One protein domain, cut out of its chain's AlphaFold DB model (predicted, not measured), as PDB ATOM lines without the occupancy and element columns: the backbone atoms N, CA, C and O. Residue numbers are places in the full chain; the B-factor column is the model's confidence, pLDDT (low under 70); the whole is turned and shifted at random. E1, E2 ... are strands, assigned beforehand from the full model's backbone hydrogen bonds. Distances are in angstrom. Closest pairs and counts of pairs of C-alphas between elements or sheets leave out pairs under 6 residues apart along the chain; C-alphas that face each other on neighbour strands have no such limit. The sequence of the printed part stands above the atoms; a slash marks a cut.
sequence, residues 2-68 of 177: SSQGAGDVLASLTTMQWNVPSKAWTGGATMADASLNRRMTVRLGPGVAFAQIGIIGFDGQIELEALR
ATOM      1  N   SER A   2      64.487   6.894  11.865       50.91
ATOM      2  CA  SER A   2      64.472   5.431  11.731       50.91
ATOM      3  C   SER A   2      63.787   5.054  10.415       50.91
ATOM      4  O   SER A   2      62.770   5.642  10.046       50.91
ATOM      5  N   SER A   3      64.382   4.125   9.670       56.72
ATOM      6  CA  SER A   3      63.789   3.563   8.456       56.72
ATOM      7  C   SER A   3      62.527   2.790   8.833       56.72
ATOM      8  O   SER A   3      62.618   1.832   9.596       56.72
ATOM      9  N   GLN A   4      61.373   3.209   8.319       62.12
ATOM     10  CA  GLN A   4      60.095   2.544   8.573       62.12
ATOM     11  C   GLN A   4      59.998   1.266   7.739       62.12
ATOM     12  O   GLN A   4      60.169   1.310   6.517       62.12
ATOM     13  N   GLY A   5      59.754   0.134   8.394       66.06
ATOM     14  CA  GLY A   5      59.704  -1.188   7.769       66.06
ATOM     15  C   GLY A   5      58.334  -1.852   7.902       66.06
ATOM     16  O   GLY A   5      57.571  -1.566   8.820       66.06
ATOM     17  N   ALA A   6      58.034  -2.811   7.019       60.56
ATOM     18  CA  ALA A   6      56.779  -3.579   7.007       60.56
ATOM     19  C   ALA A   6      56.490  -4.391   8.299       60.56
ATOM     20  O   ALA A   6      55.441  -5.018   8.402       60.56
ATOM     21  N   GLY A   7      57.405  -4.394   9.277       69.50
ATOM     22  CA  GLY A   7      57.263  -5.061  10.575       69.50
ATOM     23  C   GLY A   7      57.061  -4.124  11.773       69.50
ATOM     24  O   GLY A   7      56.957  -4.618  12.893       69.50
ATOM     25  N   ASP A   8      57.009  -2.803  11.572       81.56
ATOM     26  CA  ASP A   8      56.909  -1.844  12.684       81.56
ATOM     27  C   ASP A   8      55.519  -1.831  13.328       81.56
ATOM     28  O   ASP A   8      55.398  -1.639  14.538       81.56
ATOM     29  N   VAL A   9      54.466  -2.058  12.538       84.94
ATOM     30  CA  VAL A   9      53.088  -2.149  13.027       84.94
ATOM     31  C   VAL A   9      52.354  -3.252  12.276       84.94
ATOM     32  O   VAL A   9      52.245  -3.222  11.054       84.94
ATOM     33  N   LEU A  10      51.806  -4.211  13.018       85.94
ATOM     34  CA  LEU A  10      50.960  -5.278  12.488       85.94
ATOM     35  C   LEU A  10      49.592  -5.218  13.156       85.94
ATOM     36  O   LEU A  10      49.500  -4.980  14.360       85.94
ATOM     37  N   ALA A  11      48.535  -5.492  12.401       84.44
ATOM     38  CA  ALA A  11      47.188  -5.620  12.932       84.44
ATOM     39  C   ALA A  11      46.590  -6.979  12.568       84.44
ATOM     40  O   ALA A  11      46.839  -7.520  11.492       84.44
ATOM     41  N   SER A  12      45.786  -7.551  13.461       79.50
ATOM     42  CA  SER A  12      44.920  -8.669  13.090       79.50
ATOM     43  C   SER A  12      43.777  -8.167  12.205       79.50
ATOM     44  O   SER A  12      43.232  -7.103  12.487       79.50
ATOM     45  N   LEU A  13      43.346  -8.974  11.230       76.88
ATOM     46  CA  LEU A  13      42.167  -8.746  10.367       76.88
ATOM     47  C   LEU A  13      42.305  -7.649   9.295       76.88
ATOM     48  O   LEU A  13      41.474  -7.596   8.395       76.88
ATOM     49  N   THR A  14      43.343  -6.814   9.339       80.94
ATOM     50  CA  THR A  14      43.635  -5.832   8.286       80.94
ATOM     51  C   THR A  14      45.139  -5.631   8.122       80.94
ATOM     52  O   THR A  14      45.924  -5.925   9.026       80.94
ATOM     53  N   THR A  15      45.538  -5.114   6.966       85.88
ATOM     54  CA  THR A  15      46.924  -4.742   6.678       85.88
ATOM     55  C   THR A  15      47.138  -3.285   7.066       85.88
ATOM     56  O   THR A  15      46.412  -2.404   6.611       85.88
ATOM     57  N   MET A  16      48.160  -3.019   7.878       87.62
ATOM     58  CA  MET A  16      48.562  -1.651   8.204       87.62
ATOM     59  C   MET A  16      49.389  -1.076   7.056       87.62
ATOM     60  O   MET A  16      50.359  -1.688   6.609       87.62
ATOM     61  N   GLN A  17      49.009   0.105   6.583       88.44
ATOM     62  CA  GLN A  17      49.703   0.824   5.521       88.44
ATOM     63  C   GLN A  17      50.230   2.152   6.050       88.44
ATOM     64  O   GLN A  17      49.535   2.872   6.765       88.44
ATOM     65  N   TRP A  18      51.470   2.481   5.701       88.69
ATOM     66  CA  TRP A  18      52.046   3.767   6.056       88.69
ATOM     67  C   TRP A  18      51.442   4.881   5.198       88.69
ATOM     68  O   TRP A  18      51.543   4.863   3.970       88.69
ATOM     69  N   ASN A  19      50.852   5.882   5.849       86.62
ATOM     70  CA  ASN A  19      50.341   7.079   5.202       86.62
ATOM     71  C   ASN A  19      51.381   8.208   5.301       86.62
ATOM     72  O   ASN A  19      51.652   8.754   6.373       86.62
ATOM     73  N   VAL A  20      51.983   8.562   4.159       86.38
ATOM     74  CA  VAL A  20      53.065   9.558   4.096       86.38
ATOM     75  C   VAL A  20      52.609  10.969   4.505       86.38
ATOM     76  O   VAL A  20      53.380  11.614   5.222       86.38
ATOM     77  N   PRO A  21      51.428  11.470   4.084       87.31
ATOM     78  CA  PRO A  21      50.910  12.761   4.539       87.31
ATOM     79  C   PRO A  21      50.647  12.849   6.044       87.31
ATOM     80  O   PRO A  21      51.143  13.770   6.689       87.31
ATOM     81  N   SER A  22      49.898  11.901   6.614       81.62
ATOM     82  CA  SER A  22      49.508  11.949   8.030       81.62
ATOM     83  C   SER A  22      50.605  11.472   8.978       81.62
ATOM     84  O   SER A  22      50.479  11.637  10.189       81.62
ATOM     85  N   LYS A  23      51.681  10.884   8.437       85.31
ATOM     86  CA  LYS A  23      52.769  10.267   9.206       85.31
ATOM     87  C   LYS A  23      52.247   9.233  10.210       85.31
ATOM     88  O   LYS A  23      52.758   9.134  11.324       85.31
ATOM     89  N   ALA A  24      51.247   8.457   9.799       84.19
ATOM     90  CA  ALA A  24      50.620   7.434  10.626       84.19
ATOM     91  C   ALA A  24      50.482   6.111   9.870       84.19
ATOM     92  O   ALA A  24      50.294   6.081   8.653       84.19
ATOM     93  N   TRP A  25      50.525   5.007  10.613       87.00
ATOM     94  CA  TRP A  25      50.078   3.716  10.106       87.00
ATOM     95  C   TRP A  25      48.555   3.659  10.172       87.00
ATOM     96  O   TRP A  25      47.971   3.813  11.244       87.00
ATOM     97  N   THR A  26      47.916   3.432   9.031       86.00
ATOM     98  CA  THR A  26      46.461   3.340   8.910       86.00
ATOM     99  C   THR A  26      46.078   1.969   8.384       86.00
ATOM    100  O   THR A  26      46.644   1.495   7.401       86.00
ATOM    101  N   GLY A  27      45.105   1.341   9.026       83.12
ATOM    102  CA  GLY A  27      44.483   0.105   8.574       83.12
ATOM    103  C   GLY A  27      43.001   0.171   8.899       83.12
ATOM    104  O   GLY A  27      42.604   0.789   9.886       83.12
ATOM    105  N   GLY A  28      42.182  -0.428   8.047       76.94
ATOM    106  CA  GLY A  28      40.737  -0.410   8.199       76.94
ATOM    107  C   GLY A  28      40.109  -1.621   7.535       76.94
ATOM    108  O   GLY A  28      40.701  -2.243   6.653       76.94
ATOM    109  N   ALA A  29      38.915  -1.966   7.990       67.88
ATOM    110  CA  ALA A  29      38.034  -2.915   7.336       67.88
ATOM    111  C   ALA A  29      36.625  -2.323   7.389       67.88
ATOM    112  O   ALA A  29      36.259  -1.699   8.386       67.88
ATOM    113  N   THR A  30      35.842  -2.487   6.324       64.44
ATOM    114  CA  THR A  30      34.439  -2.069   6.331       64.44
ATOM    115  C   THR A  30      33.677  -2.947   7.319       64.44
ATOM    116  O   THR A  30      33.484  -4.138   7.083       64.44
ATOM    117  N   MET A  31      33.259  -2.364   8.441       62.66
ATOM    118  CA  MET A  31      32.512  -3.038   9.509       62.66
ATOM    119  C   MET A  31      31.013  -3.042   9.169       62.66
ATOM    120  O   MET A  31      30.209  -2.427   9.859       62.66
ATOM    121  N   ALA A  32      30.632  -3.684   8.061       57.81
ATOM    122  CA  ALA A  32      29.226  -3.787   7.644       57.81
ATOM    123  C   ALA A  32      28.454  -4.904   8.380       57.81
ATOM    124  O   ALA A  32      27.247  -5.038   8.207       57.81
ATOM    125  N   ASP A  33      29.148  -5.714   9.183       56.16
ATOM    126  CA  ASP A  33      28.593  -6.867   9.890       56.16
ATOM    127  C   ASP A  33      28.878  -6.757  11.397       56.16
ATOM    128  O   ASP A  33      30.034  -6.710  11.817       56.16
ATOM    129  N   ALA A  34      27.823  -6.749  12.218       56.94
ATOM    130  CA  ALA A  34      27.906  -6.702  13.681       56.94
ATOM    131  C   ALA A  34      28.635  -7.922  14.292       56.94
ATOM    132  O   ALA A  34      29.121  -7.859  15.422       56.94
ATOM    133  N   SER A  35      28.773  -9.023  13.543       52.78
ATOM    134  CA  SER A  35      29.577 -10.187  13.937       52.78
ATOM    135  C   SER A  35      31.096  -9.920  13.910       52.78
ATOM    136  O   SER A  35      31.877 -10.693  14.479       52.78
ATOM    137  N   LEU A  36      31.523  -8.794  13.313       51.94
ATOM    138  CA  LEU A  36      32.907  -8.306  13.278       51.94
ATOM    139  C   LEU A  36      33.300  -7.464  14.504       51.94
ATOM    140  O   LEU A  36      34.415  -6.942  14.526       51.94
ATOM    141  N   ASN A  37      32.483  -7.426  15.567       59.88
ATOM    142  CA  ASN A  37      32.876  -7.003  16.927       59.88
ATOM    143  C   ASN A  37      33.894  -7.978  17.560       59.88
ATOM    144  O   ASN A  37      33.785  -8.426  18.702       59.88
ATOM    145  N   ARG A  38      34.895  -8.379  16.780       65.00
ATOM    146  CA  ARG A  38      35.937  -9.319  17.144       65.00
ATOM    147  C   ARG A  38      37.156  -8.520  17.577       65.00
ATOM    148  O   ARG A  38      37.531  -7.531  16.956       65.00
ATOM    149  N   ARG A  39      37.803  -8.977  18.648       69.38
ATOM    150  CA  ARG A  39      39.004  -8.341  19.197       69.38
ATOM    151  C   ARG A  39      40.060  -8.122  18.107       69.38
ATOM    152  O   ARG A  39      40.599  -9.088  17.566       69.38
ATOM    153  N   MET A  40      40.408  -6.861  17.873       76.00
ATOM    154  CA  MET A  40      41.548  -6.472  17.052       76.00
ATOM    155  C   MET A  40      42.805  -6.386  17.922       76.00
ATOM    156  O   MET A  40      42.790  -5.818  19.011       76.00
ATOM    157  N   THR A  41      43.899  -6.979  17.455       78.62
ATOM    158  CA  THR A  41      45.211  -6.913  18.103       78.62
ATOM    159  C   THR A  41      46.147  -6.095  17.232       78.62
ATOM    160  O   THR A  41      46.354  -6.446  16.071       78.62
ATOM    161  N   VAL A  42      46.744  -5.053  17.805       81.75
ATOM    162  CA  VAL A  42      47.850  -4.307  17.196       81.75
ATOM    163  C   VAL A  42      49.150  -4.746  17.866       81.75
ATOM    164  O   VAL A  42      49.232  -4.790  19.093       81.75
ATOM    165  N   ARG A  43      50.159  -5.105  17.070       82.69
ATOM    166  CA  ARG A  43      51.516  -5.421  17.529       82.69
ATOM    167  C   ARG A  43      52.469  -4.352  17.023       82.69
ATOM    168  O   ARG A  43      52.458  -4.036  15.837       82.69
ATOM    169  N   LEU A  44      53.283  -3.834  17.932       84.00
ATOM    170  CA  LEU A  44      54.293  -2.825  17.652       84.00
ATOM    171  C   LEU A  44      55.667  -3.494  17.645       84.00
ATOM    172  O   LEU A  44      55.954  -4.332  18.502       84.00
ATOM    173  N   GLY A  45      56.483  -3.159  16.652       75.94
ATOM    174  CA  GLY A  45      57.838  -3.673  16.515       75.94
ATOM    175  C   GLY A  45      58.785  -3.111  17.585       75.94
ATOM    176  O   GLY A  45      58.504  -2.074  18.188       75.94
ATOM    177  N   PRO A  46      59.952  -3.746  17.792       67.62
ATOM    178  CA  PRO A  46      60.917  -3.347  18.822       67.62
ATOM    179  C   PRO A  46      61.504  -1.935  18.629       67.62
ATOM    180  O   PRO A  46      62.086  -1.389  19.557       67.62
ATOM    181  N   GLY A  47      61.362  -1.334  17.442       69.75
ATOM    182  CA  GLY A  47      61.799   0.038  17.156       69.75
ATOM    183  C   GLY A  47      60.779   1.132  17.502       69.75
ATOM    184  O   GLY A  47      61.073   2.313  17.305       69.75
ATOM    185  N   VAL A  48      59.582   0.776  17.983       70.12
ATOM    186  CA  VAL A  48      58.507   1.735  18.283       70.12
ATOM    187  C   VAL A  48      58.645   2.249  19.717       70.12
ATOM    188  O   VAL A  48      58.304   1.558  20.669       70.12
ATOM    189  N   ALA A  49      59.123   3.486  19.871       63.75
ATOM    190  CA  ALA A  49      59.312   4.110  21.186       63.75
ATOM    191  C   ALA A  49      58.003   4.626  21.820       63.75
ATOM    192  O   ALA A  49      57.869   4.656  23.039       63.75
ATOM    193  N   PHE A  50      57.040   5.054  21.003       67.50
ATOM    194  CA  PHE A  50      55.740   5.559  21.442       67.50
ATOM    195  C   PHE A  50      54.672   5.233  20.394       67.50
ATOM    196  O   PHE A  50      54.970   5.162  19.201       67.50
ATOM    197  N   ALA A  51      53.424   5.057  20.832       74.38
ATOM    198  CA  ALA A  51      52.291   4.841  19.938       74.38
ATOM    199  C   ALA A  51      51.037   5.553  20.444       74.38
ATOM    200  O   ALA A  51      50.651   5.418  21.605       74.38
ATOM    201  N   GLN A  52      50.382   6.272  19.538       77.75
ATOM    202  CA  GLN A  52      49.035   6.790  19.723       77.75
ATOM    203  C   GLN A  52      48.099   5.966  18.834       77.75
ATOM    204  O   GLN A  52      48.293   5.908  17.622       77.75
ATOM    205  N   ILE A  53      47.110   5.307  19.440       79.75
ATOM    206  CA  ILE A  53      46.144   4.463  18.729       79.75
ATOM    207  C   ILE A  53      44.801   5.188  18.728       79.75
ATOM    208  O   ILE A  53      44.214   5.408  19.784       79.75
ATOM    209  N   GLY A  54      44.337   5.568  17.539       78.75
ATOM    210  CA  GLY A  54      43.003   6.118  17.321       78.75
ATOM    211  C   GLY A  54      42.095   5.091  16.651       78.75
ATOM    212  O   GLY A  54      42.539   4.360  15.768       78.75
ATOM    213  N   ILE A  55      40.828   5.055  17.059       77.31
ATOM    214  CA  ILE A  55      39.763   4.302  16.388       77.31
ATOM    215  C   ILE A  55      38.831   5.336  15.763       77.31
ATOM    216  O   ILE A  55      38.389   6.256  16.447       77.31
ATOM    217  N   ILE A  56      38.576   5.212  14.462       73.94
ATOM    218  CA  ILE A  56      37.771   6.168  13.698       73.94
ATOM    219  C   ILE A  56      36.605   5.407  13.075       73.94
ATOM    220  O   ILE A  56      36.819   4.478  12.297       73.94
ATOM    221  N   GLY A  57      35.379   5.803  13.420       68.19
ATOM    222  CA  GLY A  57      34.173   5.360  12.726       68.19
ATOM    223  C   GLY A  57      33.936   6.202  11.485       68.19
ATOM    224  O   GLY A  57      34.020   7.424  11.553       68.19
ATOM    225  N   PHE A  58      33.678   5.548  10.353       64.44
ATOM    226  CA  PHE A  58      33.406   6.244   9.095       64.44
ATOM    227  C   PHE A  58      31.921   6.632   8.979       64.44
ATOM    228  O   PHE A  58      31.621   7.785   8.699       64.44
ATOM    229  N   ASP A  59      31.009   5.705   9.312       63.72
ATOM    230  CA  ASP A  59      29.558   5.858   9.087       63.72
ATOM    231  C   ASP A  59      28.708   5.803  10.378       63.72
ATOM    232  O   ASP A  59      27.497   5.594  10.329       63.72
ATOM    233  N   GLY A  60      29.312   5.975  11.560       66.38
ATOM    234  CA  GLY A  60      28.573   5.925  12.826       66.38
ATOM    235  C   GLY A  60      29.425   6.115  14.080       66.38
ATOM    236  O   GLY A  60      30.653   6.196  14.015       66.38
ATOM    237  N   GLN A  61      28.755   6.188  15.234       67.75
ATOM    238  CA  GLN A  61      29.409   6.173  16.545       67.75
ATOM    239  C   GLN A  61      30.052   4.797  16.771       67.75
ATOM    240  O   GLN A  61      29.396   3.771  16.600       67.75
ATOM    241  N   ILE A  62      31.330   4.783  17.151       68.56
ATOM    242  CA  ILE A  62      32.030   3.578  17.604       68.56
ATOM    243  C   ILE A  62      32.340   3.758  19.083       68.56
ATOM    244  O   ILE A  62      32.995   4.727  19.465       68.56
ATOM    245  N   GLU A  63      31.909   2.800  19.896       68.50
ATOM    246  CA  GLU A  63      32.284   2.713  21.300       68.50
ATOM    247  C   GLU A  63      33.418   1.700  21.469       68.50
ATOM    248  O   GLU A  63      33.368   0.570  20.981       68.50
ATOM    249  N   LEU A  64      34.475   2.115  22.164       69.06
ATOM    250  CA  LEU A  64      35.535   1.211  22.586       69.06
ATOM    251  C   LEU A  64      35.115   0.557  23.901       69.06
ATOM    252  O   LEU A  64      35.291   1.140  24.968       69.06
ATOM    253  N   GLU A  65      34.593  -0.665  23.829       65.44
ATOM    254  CA  GLU A  65      34.150  -1.389  25.027       65.44
ATOM    255  C   GLU A  65      35.321  -1.828  25.919       65.44
ATOM    256  O   GLU A  65      35.220  -1.827  27.145       65.44
ATOM    257  N   ALA A  66      36.455  -2.215  25.319       61.44
ATOM    258  CA  ALA A  66      37.632  -2.646  26.066       61.44
ATOM    259  C   ALA A  66      38.935  -2.475  25.272       61.44
ATOM    260  O   ALA A  66      39.053  -2.918  24.130       61.44
ATOM    261  N   LEU A  67      39.963  -1.933  25.932       68.75
ATOM    262  CA  LEU A  67      41.346  -1.923  25.455       68.75
ATOM    263  C   LEU A  67      42.222  -2.730  26.408       68.75
ATOM    264  O   LEU A  67      42.254  -2.475  27.610       68.75
ATOM    265  N   ARG A  68      42.977  -3.685  25.862       64.19
ATOM    266  CA  ARG A  68      43.979  -4.432  26.620       64.19
ATOM    267  C   ARG A  68      45.342  -4.264  25.976       64.19
ATOM    268  O   ARG A  68      45.548  -4.695  24.845       64.19
TER     269      ARG A  68
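AT A GLANCE: This is residues 2 to 68 of the 177 residues of an uncharacterized protein of Roseomonas cervicalis ATCC 49957 (UniProt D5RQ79). There is little regular structure here: the chain is mostly loops, with two tiny strand pairs, the hairpin E2 and E3 and the pair E1 and E4. Residues 27 to 41 loop out to Ala 34 and return to E4; residues 45 to 68 fold back as a tail. The 67 printed residues hold no named helix and four strands, E1 to E4, in two antiparallel two-stranded sheets; the class is all strand, with 12 residues in named elements. The whole is only just compact, close to loose, radius of gyration of the C-alphas 13.0 A, spans 38 by 26 by 17 A.

HOW THE PARTS SIT: Look at E1, residues 9 to 11, antiparallel to E4, residues 42 to 44, at 162 degrees; N 10 and O 43 are 2.9 A apart, within hydrogen-bond range. E2, residues 17 to 19, forms a hairpin with E3, residues 24 to 26, at 136 degrees; N 26 and O 17 are 2.8 A apart, within range. E2 and E4 are apart.

IN THESE COORDINATES: Find C-alpha 9, where E1 begins, at (53.088, -2.149, 13.027); E1 spans 6.8 A, E2 6.3 A and E3 6.1 A. E4 spans 6.6 A, ending at C-alpha 44 (54.293, -2.825, 17.652).

THE WHOLE: The farthest C-alphas, Ser 2 and Ala 34, are 38.6 A apart. The printed part has no cut; the link E3 to E4 is long. Mean pLDDT of the printed part is 72.8, with 33 residues under 70, among them 57 to 68.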